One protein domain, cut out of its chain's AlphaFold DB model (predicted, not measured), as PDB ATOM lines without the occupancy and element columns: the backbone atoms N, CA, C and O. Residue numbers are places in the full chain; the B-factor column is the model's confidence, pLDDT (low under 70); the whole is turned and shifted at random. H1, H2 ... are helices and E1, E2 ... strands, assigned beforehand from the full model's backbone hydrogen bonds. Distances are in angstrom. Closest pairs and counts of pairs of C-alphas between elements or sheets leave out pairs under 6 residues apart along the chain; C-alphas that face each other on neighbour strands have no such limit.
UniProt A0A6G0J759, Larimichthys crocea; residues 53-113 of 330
ATOM      1  N   GLU A  53      26.792 -28.220  47.494       86.75
ATOM      2  CA  GLU A  53      25.912 -29.344  47.254       86.75
ATOM      3  C   GLU A  53      24.632 -29.302  48.092       86.75
ATOM      4  O   GLU A  53      23.607 -29.786  47.604       86.75
ATOM      5  N   ASP A  54      24.690 -28.693  49.277       89.62
ATOM      6  CA  ASP A  54      23.583 -28.591  50.233       89.62
ATOM      7  C   ASP A  54      22.607 -27.454  49.892       89.62
ATOM      8  O   ASP A  54      21.543 -27.329  50.503       89.62
ATOM      9  N   LEU A  55      22.956 -26.603  48.920       91.56
ATOM     10  CA  LEU A  55      22.085 -25.520  48.479       91.56
ATOM     11  C   LEU A  55      20.826 -26.071  47.795       91.56
ATOM     12  O   LEU A  55      20.920 -27.022  47.009       91.56
ATOM     13  N   PRO A  56      19.655 -25.435  48.000       92.62
ATOM     14  CA  PRO A  56      18.474 -25.713  47.196       92.62
ATOM     15  C   PRO A  56      18.808 -25.580  45.710       92.62
ATOM     16  O   PRO A  56      19.520 -24.655  45.315       92.62
ATOM     17  N   ARG A  57      18.310 -26.503  44.883       91.38
ATOM     18  CA  ARG A  57      18.632 -26.548  43.453       91.38
ATOM     19  C   ARG A  57      17.377 -26.441  42.612       91.38
ATOM     20  O   ARG A  57      16.402 -27.142  42.872       91.38
ATOM     21  N   VAL A  58      17.458 -25.632  41.566       90.81
ATOM     22  CA  VAL A  58      16.479 -25.622  40.478       90.81
ATOM     23  C   VAL A  58      16.984 -26.554  39.385       90.81
ATOM     24  O   VAL A  58      18.127 -26.438  38.940       90.81
ATOM     25  N   SER A  59      16.165 -27.513  38.955       91.25
ATOM     26  CA  SER A  59      16.566 -28.411  37.864       91.25
ATOM     27  C   SER A  59      16.420 -27.731  36.498       91.25
ATOM     28  O   SER A  59      15.559 -26.874  36.305       91.25
ATOM     29  N   PHE A  60      17.223 -28.137  35.510       91.06
ATOM     30  CA  PHE A  60      17.117 -27.582  34.154       91.06
ATOM     31  C   PHE A  60      15.742 -27.828  33.517       91.06
ATOM     32  O   PHE A  60      15.183 -26.931  32.894       91.06
ATOM     33  N   LEU A  61      15.160 -29.014  33.721       91.62
ATOM     34  CA  LEU A  61      13.815 -29.333  33.229       91.62
ATOM     35  C   LEU A  61      12.746 -28.454  33.880       91.62
ATOM     36  O   LEU A  61      11.821 -28.006  33.207       91.62
ATOM     37  N   GLU A  62      12.894 -28.174  35.173       92.38
ATOM     38  CA  GLU A  62      12.012 -27.263  35.891       92.38
ATOM     39  C   GLU A  62      12.137 -25.834  35.363       92.38
ATOM     40  O   GLU A  62      11.115 -25.216  35.081       92.38
ATOM     41  N   LEU A  63      13.356 -25.332  35.131       92.56
ATOM     42  CA  LEU A  63      13.554 -24.032  34.486       92.56
ATOM     43  C   LEU A  63      12.871 -23.993  33.115       92.56
ATOM     44  O   LEU A  63      12.102 -23.073  32.845       92.56
ATOM     45  N   MET A  64      13.100 -24.998  32.264       92.50
ATOM     46  CA  MET A  64      12.482 -25.051  30.936       92.50
ATOM     47  C   MET A  64      10.958 -25.052  31.029       92.50
ATOM     48  O   MET A  64      10.312 -24.286  30.320       92.50
ATOM     49  N   TYR A  65      10.385 -25.838  31.944       93.31
ATOM     50  CA  TYR A  65       8.943 -25.877  32.167       93.31
ATOM     51  C   TYR A  65       8.377 -24.513  32.584       93.31
ATOM     52  O   TYR A  65       7.356 -24.069  32.057       93.31
ATOM     53  N   ARG A  66       9.054 -23.816  33.499       93.06
ATOM     54  CA  ARG A  66       8.637 -22.488  33.965       93.06
ATOM     55  C   ARG A  66       8.734 -21.448  32.847       93.06
ATOM     56  O   ARG A  66       7.814 -20.652  32.654       93.06
ATOM     57  N   LEU A  67       9.808 -21.479  32.063       92.38
ATOM     58  CA  LEU A  67       9.992 -20.548  30.952       92.38
ATOM     59  C   LEU A  67       8.937 -20.743  29.857       92.38
ATOM     60  O   LEU A  67       8.353 -19.757  29.414       92.38
ATOM     61  N   THR A  68       8.663 -21.987  29.449       90.56
ATOM     62  CA  THR A  68       7.785 -22.275  28.304       90.56
ATOM     63  C   THR A  68       6.311 -22.400  28.681       90.56
ATOM     64  O   THR A  68       5.473 -21.764  28.048       90.56
ATOM     65  N   PHE A  69       5.973 -23.177  29.713       91.88
ATOM     66  CA  PHE A  69       4.581 -23.496  30.052       91.88
ATOM     67  C   PHE A  69       3.978 -22.553  31.095       91.88
ATOM     68  O   PHE A  69       2.774 -22.311  31.061       91.88
ATOM     69  N   GLN A  70       4.784 -21.989  31.999       91.50
ATOM     70  CA  GLN A  70       4.301 -20.982  32.959       91.50
ATOM     71  C   GLN A  70       4.444 -19.540  32.443       91.50
ATOM     72  O   GLN A  70       3.995 -18.595  33.093       91.50
ATOM     73  N   GLY A  71       5.033 -19.358  31.257       90.69
ATOM     74  CA  GLY A  71       5.111 -18.062  30.585       90.69
ATOM     75  C   GLY A  71       6.078 -17.077  31.244       90.69
ATOM     76  O   GLY A  71       5.817 -15.870  31.228       90.69
ATOM     77  N   PHE A  72       7.170 -17.572  31.837       92.25
ATOM     78  CA  PHE A  72       8.231 -16.732  32.405       92.25
ATOM     79  C   PHE A  72       9.296 -16.295  31.388       92.25
ATOM     80  O   PHE A  72      10.159 -15.497  31.740       92.25
ATOM     81  N   LEU A  73       9.245 -16.754  30.129       88.56
ATOM     82  CA  LEU A  73      10.255 -16.424  29.110       88.56
ATOM     83  C   LEU A  73      10.472 -14.910  28.920       88.56
ATOM     84  O   LEU A  73      11.611 -14.467  28.839       88.56
ATOM     85  N   SER A  74       9.402 -14.111  28.896       88.31
ATOM     86  CA  SER A  74       9.475 -12.640  28.826       88.31
ATOM     87  C   SER A  74       9.484 -11.955  30.199       88.31
ATOM     88  O   SER A  74       9.506 -10.731  30.286       88.31
ATOM     89  N   ARG A  75       9.446 -12.734  31.287       92.12
ATOM     90  CA  ARG A  75       9.276 -12.268  32.675       92.12
ATOM     91  C   ARG A  75      10.280 -12.939  33.611       92.12
ATOM     92  O   ARG A  75       9.955 -13.344  34.723       92.12
ATOM     93  N   ILE A  76      11.526 -13.058  33.157       91.19
ATOM     94  CA  ILE A  76      12.607 -13.721  33.905       91.19
ATOM     95  C   ILE A  76      12.851 -13.029  35.255       91.19
ATOM     96  O   ILE A  76      13.147 -13.692  36.244       91.19
ATOM     97  N   HIS A  77      12.663 -11.712  35.329       92.69
ATOM     98  CA  HIS A  77      12.751 -10.965  36.583       92.69
ATOM     99  C   HIS A  77      11.674 -11.399  37.601       92.69
ATOM    100  O   HIS A  77      11.974 -11.536  38.786       92.69
ATOM    101  N   GLU A  78      10.444 -11.700  37.163       95.69
ATOM    102  CA  GLU A  78       9.406 -12.283  38.033       95.69
ATOM    103  C   GLU A  78       9.786 -13.701  38.468       95.69
ATOM    104  O   GLU A  78       9.585 -14.064  39.628       95.69
ATOM    105  N   LEU A  79      10.394 -14.486  37.569       93.69
ATOM    106  CA  LEU A  79      10.907 -15.814  37.905       93.69
ATOM    107  C   LEU A  79      11.972 -15.731  39.004       93.69
ATOM    108  O   LEU A  79      11.896 -16.493  39.958       93.69
ATOM    109  N   GLN A  80      12.906 -14.776  38.949       92.75
ATOM    110  CA  GLN A  80      13.901 -14.575  40.014       92.75
ATOM    111  C   GLN A  80      13.255 -14.276  41.377       92.75
ATOM    112  O   GLN A  80      13.703 -14.792  42.402       92.75
ATOM    113  N   ILE A  81      12.176 -13.483  41.407       94.25
ATOM    114  CA  ILE A  81      11.412 -13.209  42.636       94.25
ATOM    115  C   ILE A  81      10.733 -14.487  43.143       94.25
ATOM    116  O   ILE A  81      10.769 -14.775  44.341       94.25
ATOM    117  N   TYR A  82      10.144 -15.269  42.239       93.81
ATOM    118  CA  TYR A  82       9.504 -16.538  42.568       93.81
ATOM    119  C   TYR A  82      10.508 -17.571  43.113       93.81
ATOM    120  O   TYR A  82      10.261 -18.180  44.156       93.81
ATOM    121  N   GLU A  83      11.675 -17.720  42.478       93.31
ATOM    122  CA  GLU A  83      12.745 -18.606  42.954       93.31
ATOM    123  C   GLU A  83      13.250 -18.182  44.333       93.31
ATOM    124  O   GLU A  83      13.393 -19.021  45.223       93.31
ATOM    125  N   LYS A  84      13.443 -16.875  44.551       93.81
ATOM    126  CA  LYS A  84      13.817 -16.324  45.857       93.81
ATOM    127  C   LYS A  84      12.822 -16.718  46.948       93.81
ATOM    128  O   LYS A  84      13.234 -17.105  48.038       93.81
ATOM    129  N   GLN A  85      11.519 -16.615  46.682       94.06
ATOM    130  CA  GLN A  85      10.485 -16.980  47.657       94.06
ATOM    131  C   GLN A  85      10.501 -18.477  47.985       94.06
ATOM    132  O   GLN A  85      10.230 -18.860  49.120       94.06
ATOM    133  N   ARG A  86      10.832 -19.322  47.003       93.31
ATOM    134  CA  ARG A  86      10.804 -20.783  47.134       93.31
ATOM    135  C   ARG A  86      12.080 -21.366  47.741       93.31
ATOM    136  O   ARG A  86      12.004 -22.316  48.515       93.31
ATOM    137  N   HIS A  87      13.235 -20.822  47.374       93.44
ATOM    138  CA  HIS A  87      14.550 -21.377  47.702       93.44
ATOM    139  C   HIS A  87      15.328 -20.537  48.723       93.44
ATOM    140  O   HIS A  87      16.319 -21.006  49.277       93.44
ATOM    141  N   GLY A  88      14.855 -19.329  49.031       93.62
ATOM    142  CA  GLY A  88      15.449 -18.464  50.039       93.62
ATOM    143  C   GLY A  88      16.587 -17.583  49.506       93.62
ATOM    144  O   GLY A  88      16.664 -17.289  48.310       93.62
ATOM    145  N   PRO A  89      17.459 -17.082  50.401       93.75
ATOM    146  CA  PRO A  89      18.405 -16.017  50.079       93.75
ATOM    147  C   PRO A  89      19.595 -16.455  49.212       93.75
ATOM    148  O   PRO A  89      20.210 -15.596  48.574       93.75
ATOM    149  N   ILE A  90      19.906 -17.754  49.202       95.12
ATOM    150  CA  ILE A  90      21.003 -18.371  48.452       95.12
ATOM    151  C   ILE A  90      20.562 -19.735  47.917       95.12
ATOM    152  O   ILE A  90      20.056 -20.568  48.670       95.12
ATOM    153  N   TYR A  91      20.732 -19.962  46.618       94.44
ATOM    154  CA  TYR A  91      20.362 -21.222  45.968       94.44
ATOM    155  C   TYR A  91      21.158 -21.434  44.682       94.44
ATOM    156  O   TYR A  91      21.749 -20.501  44.146       94.44
ATOM    157  N   LYS A  92      21.177 -22.668  44.179       93.88
ATOM    158  CA  LYS A  92      21.802 -23.013  42.902       93.88
ATOM    159  C   LYS A  92      20.758 -23.016  41.792       93.88
ATOM    160  O   LYS A  92      19.738 -23.704  41.895       93.88
ATOM    161  N   ASP A  93      21.017 -22.268  40.730       89.56
ATOM    162  CA  ASP A  93      20.139 -22.226  39.572       89.56
ATOM    163  C   ASP A  93      20.331 -23.432  38.639       89.56
ATOM    164  O   ASP A  93      21.226 -24.275  38.786       89.56
ATOM    165  N   ALA A  94      19.457 -23.494  37.640       85.88
ATOM    166  CA  ALA A  94      19.455 -24.521  36.608       85.88
ATOM    167  C   ALA A  94      20.627 -24.424  35.614       85.88
ATOM    168  O   ALA A  94      20.875 -25.381  34.877       85.88
ATOM    169  N   LEU A  95      21.349 -23.302  35.594       84.25
ATOM    170  CA  LEU A  95      22.527 -23.056  34.759       84.25
ATOM    171  C   LEU A  95      23.839 -23.279  35.531       84.25
ATOM    172  O   LEU A  95      24.915 -22.988  35.019       84.25
ATOM    173  N   LYS A  96      23.751 -23.903  36.716       83.75
ATOM    174  CA  LYS A  96      24.859 -24.251  37.621       83.75
ATOM    175  C   LYS A  96      25.510 -23.053  38.323       83.75
ATOM    176  O   LYS A  96      26.535 -23.260  38.975       83.75
ATOM    177  N   SER A  97      24.903 -21.874  38.277       89.44
ATOM    178  CA  SER A  97      25.334 -20.690  39.018       89.44
ATOM    179  C   SER A  97      24.694 -20.634  40.407       89.44
ATOM    180  O   SER A  97      23.652 -21.238  40.666       89.44
ATOM    181  N   VAL A  98      25.333 -19.915  41.331       92.62
ATOM    182  CA  VAL A  98      24.779 -19.635  42.664       92.62
ATOM    183  C   VAL A  98      24.096 -18.274  42.627       92.62
ATOM    184  O   VAL A  98      24.731 -17.253  42.379       92.62
ATOM    185  N   CYS A  99      22.793 -18.256  42.881       93.81
ATOM    186  CA  CYS A  99      22.016 -17.037  43.013       93.81
ATOM    187  C   CYS A  99      22.067 -16.536  44.453       93.81
ATOM    188  O   CYS A  99      21.760 -17.274  45.390       93.81
ATOM    189  N   VAL A 100      22.385 -15.254  44.614       94.62
ATOM    190  CA  VAL A 100      22.314 -14.529  45.885       94.62
ATOM    191  C   VAL A 100      21.277 -13.421  45.780       94.62
ATOM    192  O   VAL A 100      21.195 -12.729  44.768       94.62
ATOM    193  N   THR A 101      20.447 -13.253  46.809       94.12
ATOM    194  CA  THR A 101      19.278 -12.354  46.720       94.12
ATOM    195  C   THR A 101      19.164 -11.347  47.865       94.12
ATOM    196  O   THR A 101      18.118 -10.699  48.027       94.12
ATOM    197  N   THR A 102      20.224 -11.212  48.668       94.38
ATOM    198  CA  THR A 102      20.287 -10.263  49.788       94.38
ATOM    199  C   THR A 102      21.494  -9.331  49.668       94.38
ATOM    200  O   THR A 102      22.557  -9.781  49.236       94.38
ATOM    201  N   PRO A 103      21.369  -8.060  50.101       95.81
ATOM    202  CA  PRO A 103      22.479  -7.108  50.071       95.81
ATOM    203  C   PRO A 103      23.701  -7.574  50.865       95.81
ATOM    204  O   PRO A 103      24.820  -7.370  50.419       95.81
ATOM    205  N   LYS A 104      23.494  -8.251  52.002       96.50
ATOM    206  CA  LYS A 104      24.582  -8.754  52.851       96.50
ATOM    207  C   LYS A 104      25.464  -9.777  52.125       96.50
ATOM    208  O   LYS A 104      26.681  -9.690  52.199       96.50
ATOM    209  N   LEU A 105      24.850 -10.722  51.407       94.81
ATOM    210  CA  LEU A 105      25.594 -11.711  50.618       94.81
ATOM    211  C   LEU A 105      26.311 -11.059  49.432       94.81
ATOM    212  O   LEU A 105      27.439 -11.423  49.122       94.81
ATOM    213  N   LEU A 106      25.665 -10.087  48.781       94.94
ATOM    214  CA  LEU A 106      26.291  -9.343  47.691       94.94
ATOM    215  C   LEU A 106      27.499  -8.534  48.182       94.94
ATOM    216  O   LEU A 106      28.531  -8.539  47.523       94.94
ATOM    217  N   GLU A 107      27.391  -7.872  49.335       96.50
ATOM    218  CA  GLU A 107      28.505  -7.155  49.962       96.50
ATOM    219  C   GLU A 107      29.684  -8.095  50.232       96.50
ATOM    220  O   GLU A 107      30.818  -7.761  49.903       96.50
ATOM    221  N   GLU A 108      29.419  -9.272  50.799       95.44
ATOM    222  CA  GLU A 108      30.451 -10.269  51.072       95.44
ATOM    223  C   GLU A 108      31.155 -10.725  49.789       95.44
ATOM    224  O   GLU A 108      32.383 -10.760  49.757       95.44
ATOM    225  N   ILE A 109      30.412 -10.978  48.708       93.56
ATOM    226  CA  ILE A 109      31.000 -11.310  47.402       93.56
ATOM    227  C   ILE A 109      31.863 -10.154  46.889       93.56
ATOM    228  O   ILE A 109      33.009 -10.367  46.518       93.56
ATOM    229  N   MET A 110      31.349  -8.923  46.913       93.69
ATOM    230  CA  MET A 110      32.059  -7.762  46.365       93.69
ATOM    231  C   MET A 110      33.311  -7.384  47.167       93.69
ATOM    232  O   MET A 110      34.260  -6.848  46.602       93.69
ATOM    233  N   ARG A 111      33.347  -7.663  48.477       95.50
ATOM    234  CA  ARG A 111      34.544  -7.465  49.316       95.50
ATOM    235  C   ARG A 111      35.631  -8.508  49.074       95.50
ATOM    236  O   ARG A 111      36.787  -8.228  49.374       95.50
ATOM    237  N   ASN A 112      35.254  -9.682  48.577       94.31
ATOM    238  CA  ASN A 112      36.160 -10.788  48.277       94.31
ATOM    239  C   ASN A 112      36.395 -10.949  46.767       94.31
ATOM    240  O   ASN A 112      36.839 -12.009  46.335       94.31
ATOM    241  N   ASP A 113      36.066  -9.931  45.971       90.69
ATOM    242  CA  ASP A 113      36.294  -9.955  44.531       90.69
ATOM    243  C   ASP A 113      37.793  -9.836  44.220       90.69
ATOM    244  O   ASP A 113      38.562  -9.201  44.949       90.69
TER     245      ASP A 113
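What this domain is: This is residues 53 to 113 of the 330 residues of a protein of Larimichthys crocea (UniProt A0A6G0J759). An elongated model with a short two-stranded hairpin, E1 and E2, near its middle, H1 and H2 towards one end of the long axis and H3 alone at the other. The helices form no bundle. The 61 printed residues hold three named helices and two named strands in the order H1, H2, E1, E2, H3, with a sheet E1 - E2, antiparallel; the class is mostly helix. The whole is only just compact, close to loose, with a radius of gyration of the C-alphas of 12.5 A, and spans 39 by 24 by 19 A.

How they stand to each other: H1, residues 60 to 68, and H2, residues 76 to 87, are close but not clearly touching; their closest C-alphas, of Leu 67 and Ile 76, are 7.9 A apart. They run opposite ways at a steep tilt of 45 degrees. E1, residues 90 to 92, follows H2 after a tight link; their closest C-alphas, of Lys 84 and Ile 90, are 7.9 A apart. E1 and E2, residues 98 to 100, form a hairpin, antiparallel at 157 degrees, with N 99 and O 91 at 2.8 A and N 91 and O 99 at 3.1 A, within hydrogen-bond range. H2 and E2 are near each other, with 5 pairs of C-alphas within 10 A. The closest C-alphas of E2 and H3, residues 103 to 111, are those of Val 100 and Leu 106, 6.8 A apart. H3 is apart from H1 and H2. In H1, H2 and H3 every O i to N i+4 pair is within hydrogen-bond range.

Where its parts are: H1 begins at C-alpha 60 (17.117, -27.582, 34.154) and is 12.2 A long. H2 measures 15.9 A, E1 7.3 A and E2 6.5 A. H3, 12.1 A, ends at C-alpha 111 (34.544, -7.465, 49.316).

The domain as a whole: The two C-alphas farthest apart, of Phe 69 and Arg 111, are 39.1 A apart. The printed part has no cut and no long link. No printed residue is under 70 in pLDDT.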